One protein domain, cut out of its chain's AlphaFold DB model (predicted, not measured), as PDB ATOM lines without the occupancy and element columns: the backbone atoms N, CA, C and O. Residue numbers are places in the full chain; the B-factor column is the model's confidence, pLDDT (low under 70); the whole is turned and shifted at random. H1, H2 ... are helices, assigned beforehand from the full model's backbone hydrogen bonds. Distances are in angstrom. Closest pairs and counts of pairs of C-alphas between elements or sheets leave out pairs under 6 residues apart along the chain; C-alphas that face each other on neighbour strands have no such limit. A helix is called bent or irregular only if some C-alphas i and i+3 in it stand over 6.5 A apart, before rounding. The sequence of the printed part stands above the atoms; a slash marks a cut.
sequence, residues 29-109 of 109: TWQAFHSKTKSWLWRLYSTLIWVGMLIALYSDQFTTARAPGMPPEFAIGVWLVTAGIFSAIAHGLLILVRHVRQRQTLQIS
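What this domain is: This is residues 29 to 109 of the 109 residues of an uncharacterized protein of Herbaspirillum sp. CF444 (UniProt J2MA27). The domain is a long, thin helical hairpin: H2 and the much longer H3 run side by side in opposite ways, and the short H1 folds back on the first part of H2. Residues 93 to 108 of H3, with residue 109, stick out past the body at one end, and residues 64 to 69 of the loop between H2 and H3 stick out at the other. The printed part has 81 residues with three named helices, in the order H1, H2, H3, and no named strand; the class is all helix. The whole is extended, with a radius of gyration of the C-alphas of 18.3 A, and its outline is a rod, with C-alphas spanning 67 by 22 by 12 A.

Where its parts are: H1 covers residues 29 to 34, and C-alpha 29 is at (31.192, -16.246, 98.198). H2 covers residues 39 to 62 and measures 32.9 A from first to last C-alpha, starting from C-alpha 39 at (32.888, -7.365, 95.096). H2 has a kink of 34 degrees near residue 56, and it is irregular, with C-alphas 57 and 60 standing 7.3 A apart. H3, the longest helix, covers residues 72 to 108 and measures 54.5 A, ending with C-alpha 108 at (8.899, -0.866, 75.961).

How they stand to each other: H1 touches residues 39 to 46 of H2 alone, and the closest C-alphas of the two helices, those of Ala 32 and Trp 42, are 4.6 A apart. H1 and H2 form a helical hairpin, running opposite ways at a shallow tilt of 23 degrees. H2 and H3 touch with 43 pairs of C-alphas within 8 A, and their closest C-alphas, those of Gly 52 and Gly 77, are 3.9 A apart. They too form a helical hairpin, opposite ways at a shallow tilt of 23 degrees. H3 touches H2 with residues 73 to 88 alone. H1 and H3 are apart. In H1 and H3 every O i to N i+4 pair is within hydrogen-bond range; in H2 17 of 20 are.

The domain as a whole: The two C-alphas farthest apart, those of Ala 65 and Ser 109, are 67.4 A apart. Without the stretches that stand free, the body has 58 residues and spans 42 by 18 by 12 A. The printed part has no cut and ends at residue 109, the chain's last residue. The link from H1 to H2 is tight, with 4 residues, and the link from H2 to H3 is short, with 9. The mean pLDDT of the printed part is 82.6, and it is under 70 at residues 60 to 68 and 105 to 109.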
ATOM      1  N   THR A  29      29.826 -15.854  98.572       89.69
ATOM      2  CA  THR A  29      31.192 -16.246  98.198       89.69
ATOM      3  C   THR A  29      31.383 -16.193  96.683       89.69
ATOM      4  O   THR A  29      32.334 -15.585  96.203       89.69
ATOM      5  N   TRP A  30      30.444 -16.727  95.900       90.00
ATOM      6  CA  TRP A  30      30.480 -16.633  94.440       90.00
ATOM      7  C   TRP A  30      30.512 -15.174  93.960       90.00
ATOM      8  O   TRP A  30      31.372 -14.784  93.169       90.00
ATOM      9  N   GLN A  31      29.614 -14.334  94.484       87.69
ATOM     10  CA  GLN A  31      29.557 -12.910  94.146       87.69
ATOM     11  C   GLN A  31      30.798 -12.140  94.614       87.69
ATOM     12  O   GLN A  31      31.206 -11.181  93.957       87.69
ATOM     13  N   ALA A  32      31.440 -12.563  95.704       87.12
ATOM     14  CA  ALA A  32      32.688 -11.973  96.174       87.12
ATOM     15  C   ALA A  32      33.812 -12.094  95.132       87.12
ATOM     16  O   ALA A  32      34.621 -11.169  95.015       87.12
ATOM     17  N   PHE A  33      33.826 -13.166  94.333       86.94
ATOM     18  CA  PHE A  33      34.814 -13.375  93.269       86.94
ATOM     19  C   PHE A  33      34.349 -12.888  91.889       86.94
ATOM     20  O   PHE A  33      35.165 -12.383  91.123       86.94
ATOM     21  N   HIS A  34      33.053 -12.983  91.573       83.88
ATOM     22  CA  HIS A  34      32.536 -12.666  90.233       83.88
ATOM     23  C   HIS A  34      31.968 -11.246  90.058       83.88
ATOM     24  O   HIS A  34      31.801 -10.791  88.922       83.88
ATOM     25  N   SER A  35      31.644 -10.518  91.133       80.12
ATOM     26  CA  SER A  35      31.016  -9.194  91.015       80.12
ATOM     27  C   SER A  35      32.020  -8.116  90.588       80.12
ATOM     28  O   SER A  35      32.965  -7.817  91.307       80.12
ATOM     29  N   LYS A  36      31.791  -7.455  89.447       74.12
ATOM     30  CA  LYS A  36      32.697  -6.404  88.933       74.12
ATOM     31  C   LYS A  36      32.548  -5.045  89.625       74.12
ATOM     32  O   LYS A  36      33.483  -4.259  89.631       74.12
ATOM     33  N   THR A  37      31.383  -4.755  90.199       70.00
ATOM     34  CA  THR A  37      31.038  -3.409  90.696       70.00
ATOM     35  C   THR A  37      30.950  -3.310  92.212       70.00
ATOM     36  O   THR A  37      31.094  -2.218  92.753       70.00
ATOM     37  N   LYS A  38      30.694  -4.417  92.920       81.50
ATOM     38  CA  LYS A  38      30.498  -4.411  94.381       81.50
ATOM     39  C   LYS A  38      31.109  -5.630  95.081       81.50
ATOM     40  O   LYS A  38      30.618  -6.036  96.132       81.50
ATOM     41  N   SER A  39      32.183  -6.200  94.524       82.75
ATOM     42  CA  SER A  39      32.888  -7.365  95.096       82.75
ATOM     43  C   SER A  39      33.222  -7.181  96.580       82.75
ATOM     44  O   SER A  39      33.010  -8.100  97.362       82.75
ATOM     45  N   TRP A  40      33.649  -5.984  96.998       87.94
ATOM     46  CA  TRP A  40      33.984  -5.702  98.399       87.94
ATOM     47  C   TRP A  40      32.824  -5.952  99.376       87.94
ATOM     48  O   TRP A  40      33.023  -6.547 100.429       87.94
ATOM     49  N   LEU A  41      31.599  -5.546  99.023       89.00
ATOM     50  CA  LEU A  41      30.428  -5.763  99.878       89.00
ATOM     51  C   LEU A  41      30.089  -7.252  99.988       89.00
ATOM     52  O   LEU A  41      29.798  -7.739 101.075       89.00
ATOM     53  N   TRP A  42      30.193  -7.988  98.880       89.69
ATOM     54  CA  TRP A  42      29.992  -9.437  98.870       89.69
ATOM     55  C   TRP A  42      31.054 -10.186  99.673       89.69
ATOM     56  O   TRP A  42      30.713 -11.130 100.385       89.69
ATOM     57  N   ARG A  43      32.315  -9.728  99.627       90.25
ATOM     58  CA  ARG A  43      33.386 -10.220 100.504       90.25
ATOM     59  C   ARG A  43      33.020 -10.002 101.964       90.25
ATOM     60  O   ARG A  43      33.069 -10.956 102.721       90.25
ATOM     61  N   LEU A  44      32.573  -8.801 102.336       91.81
ATOM     62  CA  LEU A  44      32.171  -8.498 103.710       91.81
ATOM     63  C   LEU A  44      31.025  -9.402 104.192       91.81
ATOM     64  O   LEU A  44      31.109  -9.939 105.292       91.81
ATOM     65  N   TYR A  45      29.993  -9.639 103.375       90.56
ATOM     66  CA  TYR A  45      28.903 -10.554 103.749       90.56
ATOM     67  C   TYR A  45      29.381 -11.999 103.893       90.56
ATOM     68  O   TYR A  45      29.031 -12.662 104.864       90.56
ATOM     69  N   SER A  46      30.199 -12.475 102.951       90.44
ATOM     70  CA  SER A  46      30.794 -13.810 103.008       90.44
ATOM     71  C   SER A  46      31.656 -13.963 104.265       90.44
ATOM     72  O   SER A  46      31.485 -14.923 105.012       90.44
ATOM     73  N   THR A  47      32.499 -12.974 104.578       91.88
ATOM     74  CA  THR A  47      33.306 -12.950 105.802       91.88
ATOM     75  C   THR A  47      32.434 -12.977 107.053       91.88
ATOM     76  O   THR A  47      32.715 -13.776 107.934       91.88
ATOM     77  N   LEU A  48      31.360 -12.183 107.136       91.94
ATOM     78  CA  LEU A  48      30.435 -12.218 108.279       91.94
ATOM     79  C   LEU A  48      29.813 -13.607 108.481       91.94
ATOM     80  O   LEU A  48      29.772 -14.094 109.609       91.94
ATOM     81  N   ILE A  49      29.373 -14.255 107.396       91.69
ATOM     82  CA  ILE A  49      28.781 -15.599 107.446       91.69
ATOM     83  C   ILE A  49      29.823 -16.629 107.894       91.69
ATOM     84  O   ILE A  49      29.571 -17.384 108.829       91.69
ATOM     85  N   TRP A  50      31.002 -16.658 107.268       93.50
ATOM     86  CA  TRP A  50      32.043 -17.636 107.589       93.50
ATOM     87  C   TRP A  50      32.630 -17.432 108.986       93.50
ATOM     88  O   TRP A  50      32.738 -18.389 109.747       93.50
ATOM     89  N   VAL A  51      32.971 -16.194 109.354       93.62
ATOM     90  CA  VAL A  51      33.523 -15.870 110.678       93.62
ATOM     91  C   VAL A  51      32.490 -16.129 111.767       93.62
ATOM     92  O   VAL A  51      32.816 -16.767 112.762       93.62
ATOM     93  N   GLY A  52      31.236 -15.709 111.572       90.38
ATOM     94  CA  GLY A  52      30.170 -15.999 112.527       90.38
ATOM     95  C   GLY A  52      29.940 -17.503 112.707       90.38
ATOM     96  O   GLY A  52      29.772 -17.966 113.832       90.38
ATOM     97  N   MET A  53      30.008 -18.277 111.618       91.56
ATOM     98  CA  MET A  53      29.873 -19.734 111.660       91.56
ATOM     99  C   MET A  53      31.034 -20.385 112.415       91.56
ATOM    100  O   MET A  53      30.796 -21.252 113.251       91.56
ATOM    101  N   LEU A  54      32.273 -19.942 112.179       91.25
ATOM    102  CA  LEU A  54      33.440 -20.413 112.929       91.25
ATOM    103  C   LEU A  54      33.306 -20.092 114.422       91.25
ATOM    104  O   LEU A  54      33.471 -20.981 115.248       91.25
ATOM    105  N   ILE A  55      32.943 -18.859 114.777       88.00
ATOM    106  CA  ILE A  55      32.753 -18.465 116.180       88.00
ATOM    107  C   ILE A  55      31.665 -19.324 116.840       88.00
ATOM    108  O   ILE A  55      31.863 -19.817 117.947       88.00
ATOM    109  N   ALA A  56      30.540 -19.551 116.158       86.94
ATOM    110  CA  ALA A  56      29.457 -20.372 116.688       86.94
ATOM    111  C   ALA A  56      29.885 -21.840 116.880       86.94
ATOM    112  O   ALA A  56      29.660 -22.402 117.950       86.94
ATOM    113  N   LEU A  57      30.540 -22.448 115.885       86.88
ATOM    114  CA  LEU A  57      30.960 -23.856 115.928       86.88
ATOM    115  C   LEU A  57      32.062 -24.126 116.955       86.88
ATOM    116  O   LEU A  57      32.062 -25.181 117.581       86.88
ATOM    117  N   TYR A  58      32.992 -23.187 117.128       85.69
ATOM    118  CA  TYR A  58      34.122 -23.340 118.047       85.69
ATOM    119  C   TYR A  58      33.862 -22.757 119.440       85.69
ATOM    120  O   TYR A  58      34.721 -22.878 120.308       85.69
ATOM    121  N   SER A  59      32.687 -22.167 119.685       81.50
ATOM    122  CA  SER A  59      32.324 -21.574 120.982       81.50
ATOM    123  C   SER A  59      32.500 -22.538 122.163       81.50
ATOM    124  O   SER A  59      33.023 -22.137 123.199       81.50
ATOM    125  N   ASP A  60      32.173 -23.820 121.971       69.94
ATOM    126  CA  ASP A  60      32.283 -24.867 122.998       69.94
ATOM    127  C   ASP A  60      33.738 -25.133 123.438       69.94
ATOM    128  O   ASP A  60      33.995 -25.502 124.581       69.94
ATOM    129  N   GLN A  61      34.720 -24.877 122.560       68.56
ATOM    130  CA  GLN A  61      36.144 -25.045 122.885       68.56
ATOM    131  C   GLN A  61      36.691 -23.922 123.775       68.56
ATOM    132  O   GLN A  61      37.684 -24.123 124.471       68.56
ATOM    133  N   PHE A  62      36.059 -22.745 123.756       64.31
ATOM    134  CA  PHE A  62      36.472 -21.592 124.560       64.31
ATOM    135  C   PHE A  62      35.755 -21.537 125.914       64.31
ATOM    136  O   PHE A  62      36.250 -20.919 126.860       64.31
ATOM    137  N   THR A  63      34.628 -22.235 126.057       61.53
ATOM    138  CA  THR A  63      33.926 -22.376 127.332       61.53
ATOM    139  C   THR A  63      34.557 -23.457 128.204       61.53
ATOM    140  O   THR A  63      34.067 -24.574 128.330       61.53
ATOM    141  N   THR A  64      35.638 -23.091 128.893       56.53
ATOM    142  CA  THR A  64      36.318 -23.927 129.906       56.53
ATOM    143  C   THR A  64      35.434 -24.299 131.111       56.53
ATOM    144  O   THR A  64      35.825 -25.110 131.949       56.53
ATOM    145  N   ALA A  65      34.240 -23.719 131.234       55.84
ATOM    146  CA  ALA A  65      33.323 -23.960 132.336       55.84
ATOM    147  C   ALA A  65      31.965 -24.407 131.793       55.84
ATOM    148  O   ALA A  65      31.342 -23.693 131.011       55.84
ATOM    149  N   ARG A  66      31.481 -25.559 132.275       57.47
ATOM    150  CA  ARG A  66      30.082 -26.015 132.163       57.47
ATOM    151  C   ARG A  66      29.153 -25.087 132.960       57.47
ATOM    152  O   ARG A  66      28.477 -25.520 133.891       57.47
ATOM    153  N   ALA A  67      29.176 -23.793 132.662       62.22
ATOM    154  CA  ALA A  67      28.229 -22.848 133.214       62.22
ATOM    155  C   ALA A  67      26.856 -23.148 132.589       62.22
ATOM    156  O   ALA A  67      26.768 -23.327 131.373       62.22
ATOM    157  N   PRO A  68      25.782 -23.243 133.388       58.66
ATOM    158  CA  PRO A  68      24.441 -23.430 132.858       58.66
ATOM    159  C   PRO A  68      24.016 -22.142 132.138       58.66
ATOM    160  O   PRO A  68      23.559 -21.189 132.758       58.66
ATOM    161  N   GLY A  69      24.218 -22.095 130.823       70.19
ATOM    162  CA  GLY A  69      23.886 -20.944 129.992       70.19
ATOM    163  C   GLY A  69      24.393 -21.102 128.563       70.19
ATOM    164  O   GLY A  69      25.316 -21.867 128.301       70.19
ATOM    165  N   MET A  70      23.769 -20.386 127.627       73.56
ATOM    166  CA  MET A  70      24.265 -20.292 126.254       73.56
ATOM    167  C   MET A  70      25.579 -19.491 126.250       73.56
ATOM    168  O   MET A  70      25.583 -18.385 126.799       73.56
ATOM    169  N   PRO A  71      26.667 -19.998 125.638       81.88
ATOM    170  CA  PRO A  71      27.923 -19.262 125.550       81.88
ATOM    171  C   PRO A  71      27.710 -17.902 124.867       81.88
ATOM    172  O   PRO A  71      27.080 -17.853 123.801       81.88
ATOM    173  N   PRO A  72      28.207 -16.789 125.431       84.56
ATOM    174  CA  PRO A  72      28.092 -15.483 124.787       84.56
ATOM    175  C   PRO A  72      28.786 -15.460 123.415       84.56
ATOM    176  O   PRO A  72      28.307 -14.801 122.494       84.56
ATOM    177  N   GLU A  73      29.853 -16.237 123.235       86.62
ATOM    178  CA  GLU A  73      30.567 -16.405 121.969       86.62
ATOM    179  C   GLU A  73      29.658 -17.029 120.909       86.62
ATOM    180  O   GLU A  73      29.581 -16.533 119.785       86.62
ATOM    181  N   PHE A  74      28.902 -18.067 121.282       87.44
ATOM    182  CA  PHE A  74      27.920 -18.682 120.392       87.44
ATOM    183  C   PHE A  74      26.874 -17.654 119.944       87.44
ATOM    184  O   PHE A  74      26.590 -17.545 118.750       87.44
ATOM    185  N   ALA A  75      26.357 -16.842 120.873       88.19
ATOM    186  CA  ALA A  75      25.397 -15.787 120.554       88.19
ATOM    187  C   ALA A  75      25.972 -14.768 119.555       88.19
ATOM    188  O   ALA A  75      25.313 -14.433 118.570       88.19
ATOM    189  N   ILE A  76      27.210 -14.313 119.770       90.25
ATOM    190  CA  ILE A  76      27.909 -13.388 118.865       90.25
ATOM    191  C   ILE A  76      28.062 -14.010 117.473       90.25
ATOM    192  O   ILE A  76      27.746 -13.362 116.471       90.25
ATOM    193  N   GLY A  77      28.499 -15.270 117.403       90.75
ATOM    194  CA  GLY A  77      28.640 -16.000 116.146       90.75
ATOM    195  C   GLY A  77      27.322 -16.073 115.371       90.75
ATOM    196  O   GLY A  77      27.270 -15.714 114.193       90.75
ATOM    197  N   VAL A  78      26.231 -16.436 116.049       90.44
ATOM    198  CA  VAL A  78      24.886 -16.504 115.455       90.44
ATOM    199  C   VAL A  78      24.420 -15.138 114.944       90.44
ATOM    200  O   VAL A  78      23.910 -15.047 113.824       90.44
ATOM    201  N   TRP A  79      24.618 -14.060 115.708       93.12
ATOM    202  CA  TRP A  79      24.260 -12.707 115.271       93.12
ATOM    203  C   TRP A  79      25.015 -12.281 114.009       93.12
ATOM    204  O   TRP A  79      24.398 -11.744 113.084       93.12
ATOM    205  N   LEU A  80      26.319 -12.569 113.927       91.62
ATOM    206  CA  LEU A  80      27.133 -12.280 112.740       91.62
ATOM    207  C   LEU A  80      26.646 -13.050 111.507       91.62
ATOM    208  O   LEU A  80      26.469 -12.451 110.443       91.62
ATOM    209  N   VAL A  81      26.363 -14.350 111.657       92.06
ATOM    210  CA  VAL A  81      25.798 -15.175 110.575       92.06
ATOM    211  C   VAL A  81      24.477 -14.590 110.095       92.06
ATOM    212  O   VAL A  81      24.272 -14.407 108.895       92.06
ATOM    213  N   THR A  82      23.594 -14.246 111.030       91.50
ATOM    214  CA  THR A  82      22.248 -13.763 110.716       91.50
ATOM    215  C   THR A  82      22.310 -12.416 109.993       91.50
ATOM    216  O   THR A  82      21.677 -12.244 108.950       91.50
ATOM    217  N   ALA A  83      23.143 -11.487 110.470       92.25
ATOM    218  CA  ALA A  83      23.378 -10.204 109.810       92.25
ATOM    219  C   ALA A  83      23.946 -10.375 108.390       92.25
ATOM    220  O   ALA A  83      23.507  -9.691 107.457       92.25
ATOM    221  N   GLY A  84      24.885 -11.309 108.204       89.94
ATOM    222  CA  GLY A  84      25.456 -11.640 106.899       89.94
ATOM    223  C   GLY A  84      24.416 -12.192 105.920       89.94
ATOM    224  O   GLY A  84      24.333 -11.714 104.787       89.94
ATOM    225  N   ILE A  85      23.571 -13.129 106.365       91.12
ATOM    226  CA  ILE A  85      22.479 -13.706 105.561       91.12
ATOM    227  C   ILE A  85      21.485 -12.622 105.135       91.12
ATOM    228  O   ILE A  85      21.226 -12.468 103.940       91.12
ATOM    229  N   PHE A  86      20.959 -11.834 106.081       93.00
ATOM    230  CA  PHE A  86      19.987 -10.780 105.767       93.00
ATOM    231  C   PHE A  86      20.555  -9.756 104.785       93.00
ATOM    232  O   PHE A  86      19.880  -9.379 103.825       93.00
ATOM    233  N   SER A  87      21.811  -9.352 104.975       90.75
ATOM    234  CA  SER A  87      22.486  -8.411 104.078       90.75
ATOM    235  C   SER A  87      22.664  -8.987 102.669       90.75
ATOM    236  O   SER A  87      22.388  -8.298 101.684       90.75
ATOM    237  N   ALA A  88      23.074 -10.256 102.560       88.69
ATOM    238  CA  ALA A  88      23.255 -10.936 101.280       88.69
ATOM    239  C   ALA A  88      21.928 -11.079 100.515       88.69
ATOM    240  O   ALA A  88      21.875 -10.786  99.318       88.69
ATOM    241  N   ILE A  89      20.850 -11.463 101.207       90.12
ATOM    242  CA  ILE A  89      19.510 -11.600 100.620       90.12
ATOM    243  C   ILE A  89      18.974 -10.239 100.174       90.12
ATOM    244  O   ILE A  89      18.568 -10.096  99.021       90.12
ATOM    245  N   ALA A  90      19.004  -9.227 101.045       91.25
ATOM    246  CA  ALA A  90      18.491  -7.896 100.725       91.25
ATOM    247  C   ALA A  90      19.230  -7.282  99.527       91.25
ATOM    248  O   ALA A  90      18.606  -6.766  98.597       91.25
ATOM    249  N   HIS A  91      20.562  -7.384  99.498       88.25
ATOM    250  CA  HIS A  91      21.348  -6.873  98.378       88.25
ATOM    251  C   HIS A  91      21.111  -7.688  97.097       88.25
ATOM    252  O   HIS A  91      20.958  -7.101  96.024       88.25
ATOM    253  N   GLY A  92      21.002  -9.017  97.194       85.19
ATOM    254  CA  GLY A  92      20.642  -9.879  96.065       85.19
ATOM    255  C   GLY A  92      19.280  -9.517  95.466       85.19
ATOM    256  O   GLY A  92      19.163  -9.357  94.250       85.19
ATOM    257  N   LEU A  93      18.277  -9.288  96.317       88.94
ATOM    258  CA  LEU A  93      16.935  -8.875  95.907       88.94
ATOM    259  C   LEU A  93      16.956  -7.508  95.212       88.94
ATOM    260  O   LEU A  93      16.338  -7.339  94.164       88.94
ATOM    261  N   LEU A  94      17.718  -6.544  95.735       88.44
ATOM    262  CA  LEU A  94      17.877  -5.232  95.101       88.44
ATOM    263  C   LEU A  94      18.512  -5.327  93.707       88.44
ATOM    264  O   LEU A  94      18.092  -4.605  92.800       88.44
ATOM    265  N   ILE A  95      19.508  -6.199  93.514       86.31
ATOM    266  CA  ILE A  95      20.108  -6.433  92.191       86.31
ATOM    267  C   ILE A  95      19.082  -7.054  91.244       86.31
ATOM    268  O   ILE A  95      18.934  -6.580  90.117       86.31
ATOM    269  N   LEU A  96      18.339  -8.062  91.707       87.12
ATOM    270  CA  LEU A  96      17.305  -8.715  90.911       87.12
ATOM    271  C   LEU A  96      16.228  -7.717  90.464       87.12
ATOM    272  O   LEU A  96      15.931  -7.630  89.275       87.12
ATOM    273  N   VAL A  97      15.703  -6.903  91.385       89.56
ATOM    274  CA  VAL A  97      14.698  -5.871  91.081       89.56
ATOM    275  C   VAL A  97      15.230  -4.860  90.064       89.56
ATOM    276  O   VAL A  97      14.515  -4.493  89.132       89.56
ATOM    277  N   ARG A  98      16.491  -4.426  90.196       86.25
ATOM    278  CA  ARG A  98      17.122  -3.517  89.223       86.25
ATOM    279  C   ARG A  98      17.234  -4.153  87.838       86.25
ATOM    280  O   ARG A  98      16.886  -3.500  86.861       86.25
ATOM    281  N   HIS A  99      17.663  -5.412  87.755       84.88
ATOM    282  CA  HIS A  99      17.757  -6.137  86.486       84.88
ATOM    283  C   HIS A  99      16.389  -6.343  85.827       84.88
ATOM    284  O   HIS A  99      16.265  -6.144  84.620       84.88
ATOM    285  N   VAL A 100      15.360  -6.706  86.600       87.75
ATOM    286  CA  VAL A 100      13.993  -6.873  86.081       87.75
ATOM    287  C   VAL A 100      13.461  -5.547  85.540       87.75
ATOM    288  O   VAL A 100      12.982  -5.510  84.411       87.75
ATOM    289  N   ARG A 101      13.624  -4.442  86.285       83.88
ATOM    290  CA  ARG A 101      13.211  -3.106  85.823       83.88
ATOM    291  C   ARG A 101      13.938  -2.685  84.546       83.88
ATOM    292  O   ARG A 101      13.284  -2.257  83.607       83.88
ATOM    293  N   GLN A 102      15.261  -2.855  84.478       81.50
ATOM    294  CA  GLN A 102      16.036  -2.515  83.277       81.50
ATOM    295  C   GLN A 102      15.597  -3.317  82.048       81.50
ATOM    296  O   GLN A 102      15.475  -2.755  80.963       81.50
ATOM    297  N   ARG A 103      15.322  -4.618  82.212       76.31
ATOM    298  CA  ARG A 103      14.806  -5.454  81.120       76.31
ATOM    299  C   ARG A 103      13.413  -5.021  80.668       76.31
ATOM    300  O   ARG A 103      13.167  -5.004  79.471       76.31
ATOM    301  N   GLN A 104      12.536  -4.637  81.595       72.94
ATOM    302  CA  GLN A 104      11.211  -4.114  81.255       72.94
ATOM    303  C   GLN A 104      11.298  -2.790  80.487       72.94
ATOM    304  O   GLN A 104      10.609  -2.628  79.489       72.94
ATOM    305  N   THR A 105      12.176  -1.866  80.890       68.38
ATOM    306  CA  THR A 105      12.355  -0.587  80.179       68.38
ATOM    307  C   THR A 105      12.864  -0.784  78.747       68.38
ATOM    308  O   THR A 105      12.417  -0.085  77.848       68.38
ATOM    309  N   LEU A 106      13.747  -1.763  78.516       62.66
ATOM    310  CA  LEU A 106      14.274  -2.082  77.182       62.66
ATOM    311  C   LEU A 106      13.267  -2.778  76.255       62.66
ATOM    312  O   LEU A 106      13.485  -2.779  75.053       62.66
ATOM    313  N   GLN A 107      12.200  -3.388  76.782       60.22
ATOM    314  CA  GLN A 107      11.152  -4.015  75.963       60.22
ATOM    315  C   GLN A 107      10.016  -3.055  75.575       60.22
ATOM    316  O   GLN A 107       9.189  -3.414  74.743       60.22
ATOM    317  N   ILE A 108       9.944  -1.877  76.203       58.34
ATOM    318  CA  ILE A 108       8.899  -0.866  75.961       58.34
ATOM    319  C   ILE A 108       9.404   0.254  75.023       58.34
ATOM    320  O   ILE A 108       8.591   1.003  74.484       58.34
ATOM    321  N   SER A 109      10.723   0.364  74.825       51.75
ATOM    322  CA  SER A 109      11.360   1.265  73.848       51.75
ATOM    323  C   SER A 109      11.547   0.593  72.496       51.75
ATOM    324  O   SER A 109      11.670   1.369  71.524       51.75
TER     325      SER A 109